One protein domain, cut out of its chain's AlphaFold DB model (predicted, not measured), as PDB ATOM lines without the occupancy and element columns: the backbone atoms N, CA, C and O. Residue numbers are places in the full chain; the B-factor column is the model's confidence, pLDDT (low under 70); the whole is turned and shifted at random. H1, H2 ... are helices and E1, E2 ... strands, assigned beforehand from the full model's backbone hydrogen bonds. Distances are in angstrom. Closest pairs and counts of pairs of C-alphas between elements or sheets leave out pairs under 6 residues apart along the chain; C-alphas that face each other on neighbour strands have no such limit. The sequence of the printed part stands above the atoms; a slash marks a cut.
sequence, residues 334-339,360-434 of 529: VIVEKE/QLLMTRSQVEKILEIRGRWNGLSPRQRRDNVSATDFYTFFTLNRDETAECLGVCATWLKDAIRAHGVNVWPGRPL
ATOM      1  N   VAL A 334      46.144  14.797 -25.059       79.81
ATOM      2  CA  VAL A 334      45.885  14.650 -23.630       79.81
ATOM      3  C   VAL A 334      46.417  13.288 -23.196       79.81
ATOM      4  O   VAL A 334      46.031  12.245 -23.734       79.81
ATOM      5  N   ILE A 335      47.317  13.295 -22.216       76.06
ATOM      6  CA  ILE A 335      47.699  12.082 -21.497       76.06
ATOM      7  C   ILE A 335      46.587  11.838 -20.486       76.06
ATOM      8  O   ILE A 335      46.464  12.579 -19.517       76.06
ATOM      9  N   VAL A 336      45.752  10.833 -20.739       69.06
ATOM     10  CA  VAL A 336      44.730  10.442 -19.770       69.06
ATOM     11  C   VAL A 336      45.341   9.377 -18.876       69.06
ATOM     12  O   VAL A 336      45.669   8.272 -19.332       69.06
ATOM     13  N   GLU A 337      45.530   9.721 -17.605       69.75
ATOM     14  CA  GLU A 337      45.888   8.733 -16.604       69.75
ATOM     15  C   GLU A 337      44.670   7.858 -16.327       69.75
ATOM     16  O   GLU A 337      43.536   8.313 -16.197       69.75
ATOM     17  N   LYS A 338      44.891   6.547 -16.285       62.28
ATOM     18  CA  LYS A 338      43.807   5.566 -16.215       62.28
ATOM     19  C   LYS A 338      42.971   5.665 -14.930       62.28
ATOM     20  O   LYS A 338      41.854   5.154 -14.902       62.28
ATOM     21  N   GLU A 339      43.482   6.336 -13.897       52.22
ATOM     22  CA  GLU A 339      42.754   6.611 -12.652       52.22
ATOM     23  C   GLU A 339      41.702   7.723 -12.801       52.22
ATOM     24  O   GLU A 339      40.741   7.737 -12.040       52.22
ATOM     25  N   GLN A 360      49.342   4.729 -19.401       75.88
ATOM     26  CA  GLN A 360      48.960   6.032 -19.947       75.88
ATOM     27  C   GLN A 360      48.370   5.831 -21.338       75.88
ATOM     28  O   GLN A 360      48.942   5.104 -22.157       75.88
ATOM     29  N   LEU A 361      47.228   6.462 -21.603       75.88
ATOM     30  CA  LEU A 361      46.581   6.396 -22.903       75.88
ATOM     31  C   LEU A 361      46.670   7.770 -23.562       75.88
ATOM     32  O   LEU A 361      46.154   8.759 -23.045       75.88
ATOM     33  N   LEU A 362      47.380   7.827 -24.688       79.94
ATOM     34  CA  LEU A 362      47.511   9.038 -25.488       79.94
ATOM     35  C   LEU A 362      46.250   9.179 -26.336       79.94
ATOM     36  O   LEU A 362      46.029   8.400 -27.264       79.94
ATOM     37  N   MET A 363      45.415  10.159 -26.004       84.56
ATOM     38  CA  MET A 363      44.214  10.482 -26.769       84.56
ATOM     39  C   MET A 363      44.217  11.957 -27.118       84.56
ATOM     40  O   MET A 363      44.729  12.791 -26.380       84.56
ATOM     41  N   THR A 364      43.617  12.308 -28.246       90.12
ATOM     42  CA  THR A 364      43.351  13.721 -28.530       90.12
ATOM     43  C   THR A 364      42.230  14.233 -27.629       90.12
ATOM     44  O   THR A 364      41.317  13.480 -27.281       90.12
ATOM     45  N   ARG A 365      42.236  15.526 -27.295       89.50
ATOM     46  CA  ARG A 365      41.152  16.150 -26.514       89.50
ATOM     47  C   ARG A 365      39.763  15.883 -27.111       89.50
ATOM     48  O   ARG A 365      38.841  15.519 -26.390       89.50
ATOM     49  N   SER A 366      39.642  15.966 -28.439       89.69
ATOM     50  CA  SER A 366      38.392  15.670 -29.155       89.69
ATOM     51  C   SER A 366      37.928  14.218 -28.973       89.69
ATOM     52  O   SER A 366      36.730  13.957 -28.878       89.69
ATOM     53  N   GLN A 367      38.856  13.257 -28.895       88.06
ATOM     54  CA  GLN A 367      38.509  11.866 -28.595       88.06
ATOM     55  C   GLN A 367      38.008  11.716 -27.161       88.06
ATOM     56  O   GLN A 367      37.005  11.043 -26.953       88.06
ATOM     57  N   VAL A 368      38.655  12.367 -26.191       89.88
ATOM     58  CA  VAL A 368      38.220  12.331 -24.786       89.88
ATOM     59  C   VAL A 368      36.811  12.909 -24.641       89.88
ATOM     60  O   VAL A 368      35.948  12.264 -24.050       89.88
ATOM     61  N   GLU A 369      36.542  14.067 -25.244       92.62
ATOM     62  CA  GLU A 369      35.219  14.707 -25.214       92.62
ATOM     63  C   GLU A 369      34.135  13.807 -25.828       92.62
ATOM     64  O   GLU A 369      33.096  13.590 -25.205       92.62
ATOM     65  N   LYS A 370      34.404  13.179 -26.983       91.06
ATOM     66  CA  LYS A 370      33.471  12.215 -27.591       91.06
ATOM     67  C   LYS A 370      33.246  10.984 -26.718       91.06
ATOM     68  O   LYS A 370      32.126  10.497 -26.617       91.06
ATOM     69  N   ILE A 371      34.289  10.466 -26.074       89.06
ATOM     70  CA  ILE A 371      34.168   9.312 -25.176       89.06
ATOM     71  C   ILE A 371      33.284   9.653 -23.977       89.06
ATOM     72  O   ILE A 371      32.428   8.851 -23.598       89.06
ATOM     73  N   LEU A 372      33.462  10.844 -23.404       91.06
ATOM     74  CA  LEU A 372      32.639  11.334 -22.303       91.06
ATOM     75  C   LEU A 372      31.190  11.572 -22.738       91.06
ATOM     76  O   LEU A 372      30.277  11.186 -22.011       91.06
ATOM     77  N   GLU A 373      30.961  12.115 -23.935       93.38
ATOM     78  CA  GLU A 373      29.621  12.276 -24.508       93.38
ATOM     79  C   GLU A 373      28.922  10.918 -24.685       93.38
ATOM     80  O   GLU A 373      27.781  10.731 -24.250       93.38
ATOM     81  N   ILE A 374      29.617   9.932 -25.265       90.25
ATOM     82  CA  ILE A 374      29.083   8.577 -25.448       90.25
ATOM     83  C   ILE A 374      28.758   7.947 -24.091       90.25
ATOM     84  O   ILE A 374      27.658   7.426 -23.917       90.25
ATOM     85  N   ARG A 375      29.655   8.055 -23.105       88.06
ATOM     86  CA  ARG A 375      29.397   7.573 -21.739       88.06
ATOM     87  C   ARG A 375      28.197   8.265 -21.099       88.06
ATOM     88  O   ARG A 375      27.350   7.593 -20.514       88.06
ATOM     89  N   GLY A 376      28.087   9.582 -21.252       91.81
ATOM     90  CA  GLY A 376      26.976  10.379 -20.738       91.81
ATOM     91  C   GLY A 376      25.624   9.902 -21.268       91.81
ATOM     92  O   GLY A 376      24.690   9.742 -20.486       91.81
ATOM     93  N   ARG A 377      25.541   9.565 -22.563       92.19
ATOM     94  CA  ARG A 377      24.320   9.006 -23.174       92.19
ATOM     95  C   ARG A 377      23.911   7.653 -22.578       92.19
ATOM     96  O   ARG A 377      22.757   7.255 -22.706       92.19
ATOM     97  N   TRP A 378      24.853   6.903 -22.005       89.31
ATOM     98  CA  TRP A 378      24.655   5.501 -21.613       89.31
ATOM     99  C   TRP A 378      24.528   5.316 -20.097       89.31
ATOM    100  O   TRP A 378      24.098   4.254 -19.616       89.31
ATOM    101  N   ASN A 379      24.873   6.353 -19.337       90.25
ATOM    102  CA  ASN A 379      24.607   6.436 -17.912       90.25
ATOM    103  C   ASN A 379      23.091   6.354 -17.665       90.25
ATOM    104  O   ASN A 379      22.302   7.061 -18.280       90.25
ATOM    105  N   GLY A 380      22.675   5.428 -16.796       90.31
ATOM    106  CA  GLY A 380      21.262   5.158 -16.496       90.31
ATOM    107  C   GLY A 380      20.570   4.124 -17.395       90.31
ATOM    108  O   GLY A 380      19.525   3.606 -17.010       90.31
ATOM    109  N   LEU A 381      21.149   3.747 -18.542       92.12
ATOM    110  CA  LEU A 381      20.597   2.676 -19.379       92.12
ATOM    111  C   LEU A 381      20.981   1.291 -18.851       92.12
ATOM    112  O   LEU A 381      22.129   1.048 -18.468       92.12
ATOM    113  N   SER A 382      20.034   0.352 -18.897       92.31
ATOM    114  CA  SER A 382      20.319  -1.058 -18.616       92.31
ATOM    115  C   SER A 382      21.265  -1.655 -19.673       92.31
ATOM    116  O   SER A 382      21.262  -1.212 -20.824       92.31
ATOM    117  N   PRO A 383      22.031  -2.719 -19.359       87.94
ATOM    118  CA  PRO A 383      22.923  -3.357 -20.331       87.94
ATOM    119  C   PRO A 383      22.232  -3.824 -21.618       87.94
ATOM    120  O   PRO A 383      22.873  -3.875 -22.660       87.94
ATOM    121  N   ARG A 384      20.935  -4.165 -21.568       90.62
ATOM    122  CA  ARG A 384      20.149  -4.507 -22.767       90.62
ATOM    123  C   ARG A 384      19.868  -3.268 -23.614       90.62
ATOM    124  O   ARG A 384      20.212  -3.262 -24.785       90.62
ATOM    125  N   GLN A 385      19.374  -2.196 -22.994       92.25
ATOM    126  CA  GLN A 385      19.136  -0.929 -23.689       92.25
ATOM    127  C   GLN A 385      20.414  -0.350 -24.293       92.25
ATOM    128  O   GLN A 385      20.360   0.220 -25.375       92.25
ATOM    129  N   ARG A 386      21.570  -0.504 -23.637       90.88
ATOM    130  CA  ARG A 386      22.851  -0.072 -24.213       90.88
ATOM    131  C   ARG A 386      23.123  -0.783 -25.530       90.88
ATOM    132  O   ARG A 386      23.381  -0.109 -26.513       90.88
ATOM    133  N   ARG A 387      22.989  -2.116 -25.565       90.81
ATOM    134  CA  ARG A 387      23.214  -2.931 -26.771       90.81
ATOM    135  C   ARG A 387      22.351  -2.486 -27.947       90.81
ATOM    136  O   ARG A 387      22.868  -2.379 -29.052       90.81
ATOM    137  N   ASP A 388      21.080  -2.201 -27.691       91.88
ATOM    138  CA  ASP A 388      20.127  -1.829 -28.741       91.88
ATOM    139  C   ASP A 388      20.362  -0.405 -29.280       91.88
ATOM    140  O   ASP A 388      19.926  -0.087 -30.382       91.88
ATOM    141  N   ASN A 389      21.071   0.443 -28.525       92.00
ATOM    142  CA  ASN A 389      21.333   1.841 -28.874       92.00
ATOM    143  C   ASN A 389      22.771   2.113 -29.346       92.00
ATOM    144  O   ASN A 389      23.091   3.263 -29.646       92.00
ATOM    145  N   VAL A 390      23.651   1.105 -29.411       91.81
ATOM    146  CA  VAL A 390      25.019   1.328 -29.902       91.81
ATOM    147  C   VAL A 390      25.010   1.477 -31.415       91.81
ATOM    148  O   VAL A 390      24.617   0.567 -32.143       91.81
ATOM    149  N   SER A 391      25.496   2.615 -31.893       93.25
ATOM    150  CA  SER A 391      25.660   2.872 -33.319       93.25
ATOM    151  C   SER A 391      27.026   2.403 -33.825       93.25
ATOM    152  O   SER A 391      28.005   2.336 -33.079       93.25
ATOM    153  N   ALA A 392      27.132   2.158 -35.134       91.81
ATOM    154  CA  ALA A 392      28.414   1.839 -35.766       91.81
ATOM    155  C   ALA A 392      29.472   2.938 -35.533       91.81
ATOM    156  O   ALA A 392      30.650   2.652 -35.322       91.81
ATOM    157  N   THR A 393      29.033   4.200 -35.518       93.25
ATOM    158  CA  THR A 393      29.870   5.376 -35.249       93.25
ATOM    159  C   THR A 393      30.441   5.400 -33.837       93.25
ATOM    160  O   THR A 393      31.561   5.880 -33.645       93.25
ATOM    161  N   ASP A 394      29.727   4.832 -32.863       92.12
ATOM    162  CA  ASP A 394      30.247   4.718 -31.504       92.12
ATOM    163  C   ASP A 394      31.461   3.791 -31.503       92.12
ATOM    164  O   ASP A 394      32.511   4.183 -31.007       92.12
ATOM    165  N   PHE A 395      31.392   2.628 -32.167       91.12
ATOM    166  CA  PHE A 395      32.533   1.705 -32.247       91.12
ATOM    167  C   PHE A 395      33.778   2.360 -32.848       91.12
ATOM    168  O   PHE A 395      34.862   2.224 -32.280       91.12
ATOM    169  N   TYR A 396      33.624   3.104 -33.947       91.06
ATOM    170  CA  TYR A 396      34.742   3.775 -34.617       91.06
ATOM    171  C   TYR A 396      35.452   4.793 -33.723       91.06
ATOM    172  O   TYR A 396      36.667   4.953 -33.819       91.06
ATOM    173  N   THR A 397      34.720   5.425 -32.805       92.38
ATOM    174  CA  THR A 397      35.290   6.382 -31.848       92.38
ATOM    175  C   THR A 397      36.248   5.705 -30.861       92.38
ATOM    176  O   THR A 397      37.208   6.327 -30.410       92.38
ATOM    177  N   PHE A 398      36.042   4.416 -30.576       91.75
ATOM    178  CA  PHE A 398      36.840   3.648 -29.619       91.75
ATOM    179  C   PHE A 398      37.902   2.749 -30.254       91.75
ATOM    180  O   PHE A 398      38.566   2.004 -29.540       91.75
ATOM    181  N   PHE A 399      38.117   2.800 -31.570       91.44
ATOM    182  CA  PHE A 399      39.096   1.933 -32.243       91.44
ATOM    183  C   PHE A 399      40.549   2.133 -31.789       91.44
ATOM    184  O   PHE A 399      41.385   1.263 -32.028       91.44
ATOM    185  N   THR A 400      40.838   3.238 -31.104       88.38
ATOM    186  CA  THR A 400      42.125   3.498 -30.450       88.38
ATOM    187  C   THR A 400      42.315   2.727 -29.142       88.38
ATOM    188  O   THR A 400      43.450   2.550 -28.709       88.38
ATOM    189  N   LEU A 401      41.234   2.247 -28.519       90.50
ATOM    190  CA  LEU A 401      41.280   1.458 -27.293       90.50
ATOM    191  C   LEU A 401      41.367  -0.040 -27.593       90.50
ATOM    192  O   LEU A 401      40.973  -0.535 -28.658       90.50
ATOM    193  N   ASN A 402      41.820  -0.812 -26.604       91.44
ATOM    194  CA  ASN A 402      41.676  -2.258 -26.684       91.44
ATOM    195  C   ASN A 402      40.191  -2.641 -26.666       91.44
ATOM    196  O   ASN A 402      39.340  -1.944 -26.108       91.44
ATOM    197  N   ARG A 403      39.871  -3.804 -27.242       93.12
ATOM    198  CA  ARG A 403      38.493  -4.318 -27.292       93.12
ATOM    199  C   ARG A 403      37.860  -4.389 -25.901       93.12
ATOM    200  O   ARG A 403      36.695  -4.048 -25.745       93.12
ATOM    201  N   ASP A 404      38.614  -4.865 -24.916       92.94
ATOM    202  CA  ASP A 404      38.082  -5.084 -23.572       92.94
ATOM    203  C   ASP A 404      37.840  -3.742 -22.853       92.94
ATOM    204  O   ASP A 404      36.792  -3.571 -22.242       92.94
ATOM    205  N   GLU A 405      38.720  -2.754 -23.050       92.12
ATOM    206  CA  GLU A 405      38.543  -1.375 -22.556       92.12
ATOM    207  C   GLU A 405      37.359  -0.681 -23.237       92.12
ATOM    208  O   GLU A 405      36.573   0.010 -22.596       92.12
ATOM    209  N   THR A 406      37.181  -0.915 -24.537       93.25
ATOM    210  CA  THR A 406      36.013  -0.415 -25.264       93.25
ATOM    211  C   THR A 406      34.734  -1.025 -24.718       93.25
ATOM    212  O   THR A 406      33.773  -0.308 -24.468       93.25
ATOM    213  N   ALA A 407      34.709  -2.343 -24.504       93.75
ATOM    214  CA  ALA A 407      33.549  -3.020 -23.941       93.75
ATOM    215  C   ALA A 407      33.191  -2.452 -22.558       93.75
ATOM    216  O   ALA A 407      32.013  -2.253 -22.272       93.75
ATOM    217  N   GLU A 408      34.200  -2.117 -21.752       93.00
ATOM    218  CA  GLU A 408      34.048  -1.435 -20.466       93.00
ATOM    219  C   GLU A 408      33.460  -0.024 -20.610       93.00
ATOM    220  O   GLU A 408      32.462   0.293 -19.966       93.00
ATOM    221  N   CYS A 409      34.019   0.803 -21.502       90.81
ATOM    222  CA  CYS A 409      33.531   2.158 -21.783       90.81
ATOM    223  C   CYS A 409      32.084   2.169 -22.279       90.81
ATOM    224  O   CYS A 409      31.317   3.066 -21.937       90.81
ATOM    225  N   LEU A 410      31.724   1.156 -23.060       91.69
ATOM    226  CA  LEU A 410      30.385   0.918 -23.576       91.69
ATOM    227  C   LEU A 410      29.489   0.189 -22.548       91.69
ATOM    228  O   LEU A 410      28.284   0.037 -22.729       91.69
ATOM    229  N   GLY A 411      30.034  -0.302 -21.437       91.75
ATOM    230  CA  GLY A 411      29.284  -1.088 -20.460       91.75
ATOM    231  C   GLY A 411      28.546  -2.286 -21.076       91.75
ATOM    232  O   GLY A 411      27.415  -2.589 -20.684       91.75
ATOM    233  N   VAL A 412      29.172  -2.940 -22.056       94.31
ATOM    234  CA  VAL A 412      28.703  -4.161 -22.727       94.31
ATOM    235  C   VAL A 412      29.725  -5.281 -22.529       94.31
ATOM    236  O   VAL A 412      30.865  -5.049 -22.141       94.31
ATOM    237  N   CYS A 413      29.352  -6.535 -22.795       94.50
ATOM    238  CA  CYS A 413      30.326  -7.623 -22.731       94.50
ATOM    239  C   CYS A 413      31.190  -7.660 -24.003       94.50
ATOM    240  O   CYS A 413      30.688  -7.468 -25.111       94.50
ATOM    241  N   ALA A 414      32.484  -7.960 -23.861       94.81
ATOM    242  CA  ALA A 414      33.435  -7.985 -24.981       94.81
ATOM    243  C   ALA A 414      33.061  -8.992 -26.087       94.81
ATOM    244  O   ALA A 414      33.397  -8.796 -27.256       94.81
ATOM    245  N   THR A 415      32.350 -10.067 -25.732       95.69
ATOM    246  CA  THR A 415      31.782 -11.026 -26.690       95.69
ATOM    247  C   THR A 415      30.701 -10.389 -27.553       95.69
ATOM    248  O   THR A 415      30.767 -10.498 -28.770       95.69
ATOM    249  N   TRP A 416      29.774  -9.646 -26.943       95.56
ATOM    250  CA  TRP A 416      28.739  -8.925 -27.679       95.56
ATOM    251  C   TRP A 416      29.350  -7.845 -28.567       95.56
ATOM    252  O   TRP A 416      28.984  -7.746 -29.731       95.56
ATOM    253  N   LEU A 417      30.338  -7.100 -28.054       95.50
ATOM    254  CA  LEU A 417      31.056  -6.096 -28.837       95.50
ATOM    255  C   LEU A 417      31.668  -6.716 -30.103       95.50
ATOM    256  O   LEU A 417      31.518  -6.186 -31.197       95.50
ATOM    257  N   LYS A 418      32.313  -7.880 -29.973       94.50
ATOM    258  CA  LYS A 418      32.885  -8.621 -31.105       94.50
ATOM    259  C   LYS A 418      31.825  -9.010 -32.145       94.50
ATOM    260  O   LYS A 418      32.105  -8.918 -33.338       94.50
ATOM    261  N   ASP A 419      30.652  -9.453 -31.708       95.31
ATOM    262  CA  ASP A 419      29.580  -9.884 -32.611       95.31
ATOM    263  C   ASP A 419      28.889  -8.691 -33.286       95.31
ATOM    264  O   ASP A 419      28.675  -8.724 -34.497       95.31
ATOM    265  N   ALA A 420      28.643  -7.603 -32.551       94.69
ATOM    266  CA  ALA A 420      28.090  -6.359 -33.091       94.69
ATOM    267  C   ALA A 420      28.979  -5.784 -34.204       94.69
ATOM    268  O   ALA A 420      28.517  -5.421 -35.279       94.69
ATOM    269  N   ILE A 421      30.291  -5.783 -33.995       93.38
ATOM    270  CA  ILE A 421      31.263  -5.248 -34.954       93.38
ATOM    271  C   ILE A 421      31.351  -6.097 -36.221       93.38
ATOM    272  O   ILE A 421      31.446  -5.560 -37.324       93.38
ATOM    273  N   ARG A 422      31.253  -7.422 -36.076       94.50
ATOM    274  CA  ARG A 422      31.149  -8.338 -37.219       94.50
ATOM    275  C   ARG A 422      29.864  -8.113 -38.005       94.50
ATOM    276  O   ARG A 422      29.911  -8.143 -39.230       94.50
ATOM    277  N   ALA A 423      28.751  -7.836 -37.324       94.69
ATOM    278  CA  ALA A 423      27.498  -7.470 -37.981       94.69
ATOM    279  C   ALA A 423      27.622  -6.158 -38.783       94.69
ATOM    280  O   ALA A 423      26.952  -5.998 -39.798       94.69
ATOM    281  N   HIS A 424      28.534  -5.264 -38.388       92.88
ATOM    282  CA  HIS A 424      28.886  -4.051 -39.135       92.88
ATOM    283  C   HIS A 424      30.001  -4.240 -40.183       92.88
ATOM    284  O   HIS A 424      30.498  -3.259 -40.729       92.88
ATOM    285  N   GLY A 425      30.406  -5.479 -40.489       94.25
ATOM    286  CA  GLY A 425      31.384  -5.783 -41.543       94.25
ATOM    287  C   GLY A 425      32.854  -5.686 -41.121       94.25
ATOM    288  O   GLY A 425      33.748  -5.875 -41.947       94.25
ATOM    289  N   VAL A 426      33.143  -5.442 -39.841       92.19
ATOM    290  CA  VAL A 426      34.515  -5.391 -39.326       92.19
ATOM    291  C   VAL A 426      34.882  -6.759 -38.743       92.19
ATOM    292  O   VAL A 426      34.472  -7.151 -37.651       92.19
ATOM    293  N   ASN A 427      35.682  -7.526 -39.484       91.31
ATOM    294  CA  ASN A 427      36.028  -8.902 -39.104       91.31
ATOM    295  C   ASN A 427      36.978  -8.989 -37.892       91.31
ATOM    296  O   ASN A 427      36.956  -9.978 -37.147       91.31
ATOM    297  N   VAL A 428      37.822  -7.968 -37.698       88.69
ATOM    298  CA  VAL A 428      38.892  -7.938 -36.692       88.69
ATOM    299  C   VAL A 428      38.926  -6.572 -36.006       88.69
ATOM    300  O   VAL A 428      38.910  -5.546 -36.674       88.69
ATOM    301  N   TRP A 429      39.002  -6.563 -34.668       88.88
ATOM    302  CA  TRP A 429      39.172  -5.331 -33.889       88.88
ATOM    303  C   TRP A 429      40.534  -4.678 -34.207       88.88
ATOM    304  O   TRP A 429      41.554  -5.361 -34.054       88.88
ATOM    305  N   PRO A 430      40.573  -3.396 -34.606       81.75
ATOM    306  CA  PRO A 430      41.794  -2.739 -35.079       81.75
ATOM    307  C   PRO A 430      42.801  -2.434 -33.965       81.75
ATOM    308  O   PRO A 430      43.999  -2.426 -34.216       81.75
ATOM    309  N   GLY A 431      42.350  -2.296 -32.718       69.81
ATOM    310  CA  GLY A 431      43.216  -2.089 -31.556       69.81
ATOM    311  C   GLY A 431      43.789  -3.376 -30.960       69.81
ATOM    312  O   GLY A 431      43.990  -3.440 -29.752       69.81
ATOM    313  N   ARG A 432      43.982  -4.461 -31.731       66.44
ATOM    314  CA  ARG A 432      44.718  -5.607 -31.170       66.44
ATOM    315  C   ARG A 432      46.127  -5.119 -30.853       66.44
ATOM    316  O   ARG A 432      46.784  -4.635 -31.773       66.44
ATOM    317  N   PRO A 433      46.612  -5.270 -29.605       59.62
ATOM    318  CA  PRO A 433      47.961  -4.869 -29.274       59.62
ATOM    319  C   PRO A 433      48.893  -5.578 -30.246       59.62
ATOM    320  O   PRO A 433      48.983  -6.809 -30.282       59.62
ATOM    321  N   LEU A 434      49.574  -4.760 -31.039       58.06
ATOM    322  CA  LEU A 434      50.579  -5.088 -32.037       58.06
ATOM    323  C   LEU A 434      51.811  -5.767 -31.391       58.06
ATOM    324  O   LEU A 434      52.896  -5.770 -31.945       58.06
TER     325      LEU A 434
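Overview. This is residues 334 to 339 and 360 to 434 of the 529 residues of the protein "RWP-RK domain-containing protein" of Gracilariopsis chorda (UniProt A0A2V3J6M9). A small ribbon of two antiparallel strands, E1 and E2, makes one end of the domain, and the longest helix, H1, runs from it past the short helices H3 and H4 toward H2 at the far end. H3 and H4 lie in the middle, between H1 on one side and H5 on the other, and a tail of residues 424 to 434 with no named element follows H5. The printed part has 81 residues, with two named strands and five named helices in the order E1, E2, H1, H2, H3, H4, H5; the class is mostly helix. The whole is compact, with a radius of gyration of the C-alphas of 12.4 A and spans of 33 by 31 by 20 A.

Along the chain. E1 is residues 334 to 336, and its C-alpha 334 is at (45.885, 14.650, -23.630). E2 is residues 361 to 364. H1, residues 365 to 378, is 20.2 A long and begins at C-alpha 365, at (41.152, 16.150, -26.514). H2 is residues 383 to 389, 10.1 A long; H3 is residues 392 to 397, 9.1 A; H4 is residues 403 to 409, 9.8 A. H5, residues 414 to 423, is 14.3 A long and ends at C-alpha 423, at (27.498, -7.470, -37.981).

Arrangement. E1 and E2 are antiparallel neighbours at 144 degrees, with N 334 and O 363 2.8 A apart and N 336 and O 361 3.1 A apart, both within hydrogen-bond range. The closest C-alphas of E1 and H1 are those of Val 334 and Arg 365, 5.7 A apart. H1 touches H3, closest at the C-alphas of Gln 367 and Thr 397, 7.1 A, at a steep tilt of 42 degrees, opposite ways. H1 and H4 are close but not clearly touching, with the C-alphas of Arg 375 and Cys 409 6.8 A apart. H1 and H2 are also close but not clearly touching, at the C-alphas of Trp 378 and Arg 386, 6.4 A. H3 and H4 are near each other. H4 touches H5, closest at the C-alphas of Ala 407 and Ala 414, 5.1 A, and the two are about perpendicular at 75 degrees. H1 and H5 are apart. In H1, H2, H3, H4 and H5 every O i to N i+4 pair is within hydrogen-bond range.

Size, cuts and confidence. The C-alphas farthest apart are those of Gly 380 and Leu 434, 34.7 A. Residues 340 to 359 are not printed, and C-alphas 339 and 360 are 9.6 A apart across the cut. The links printed whole are tight. The mean pLDDT of the printed part is 88.0; residues 336 to 339 and 431 to 434 are under 70.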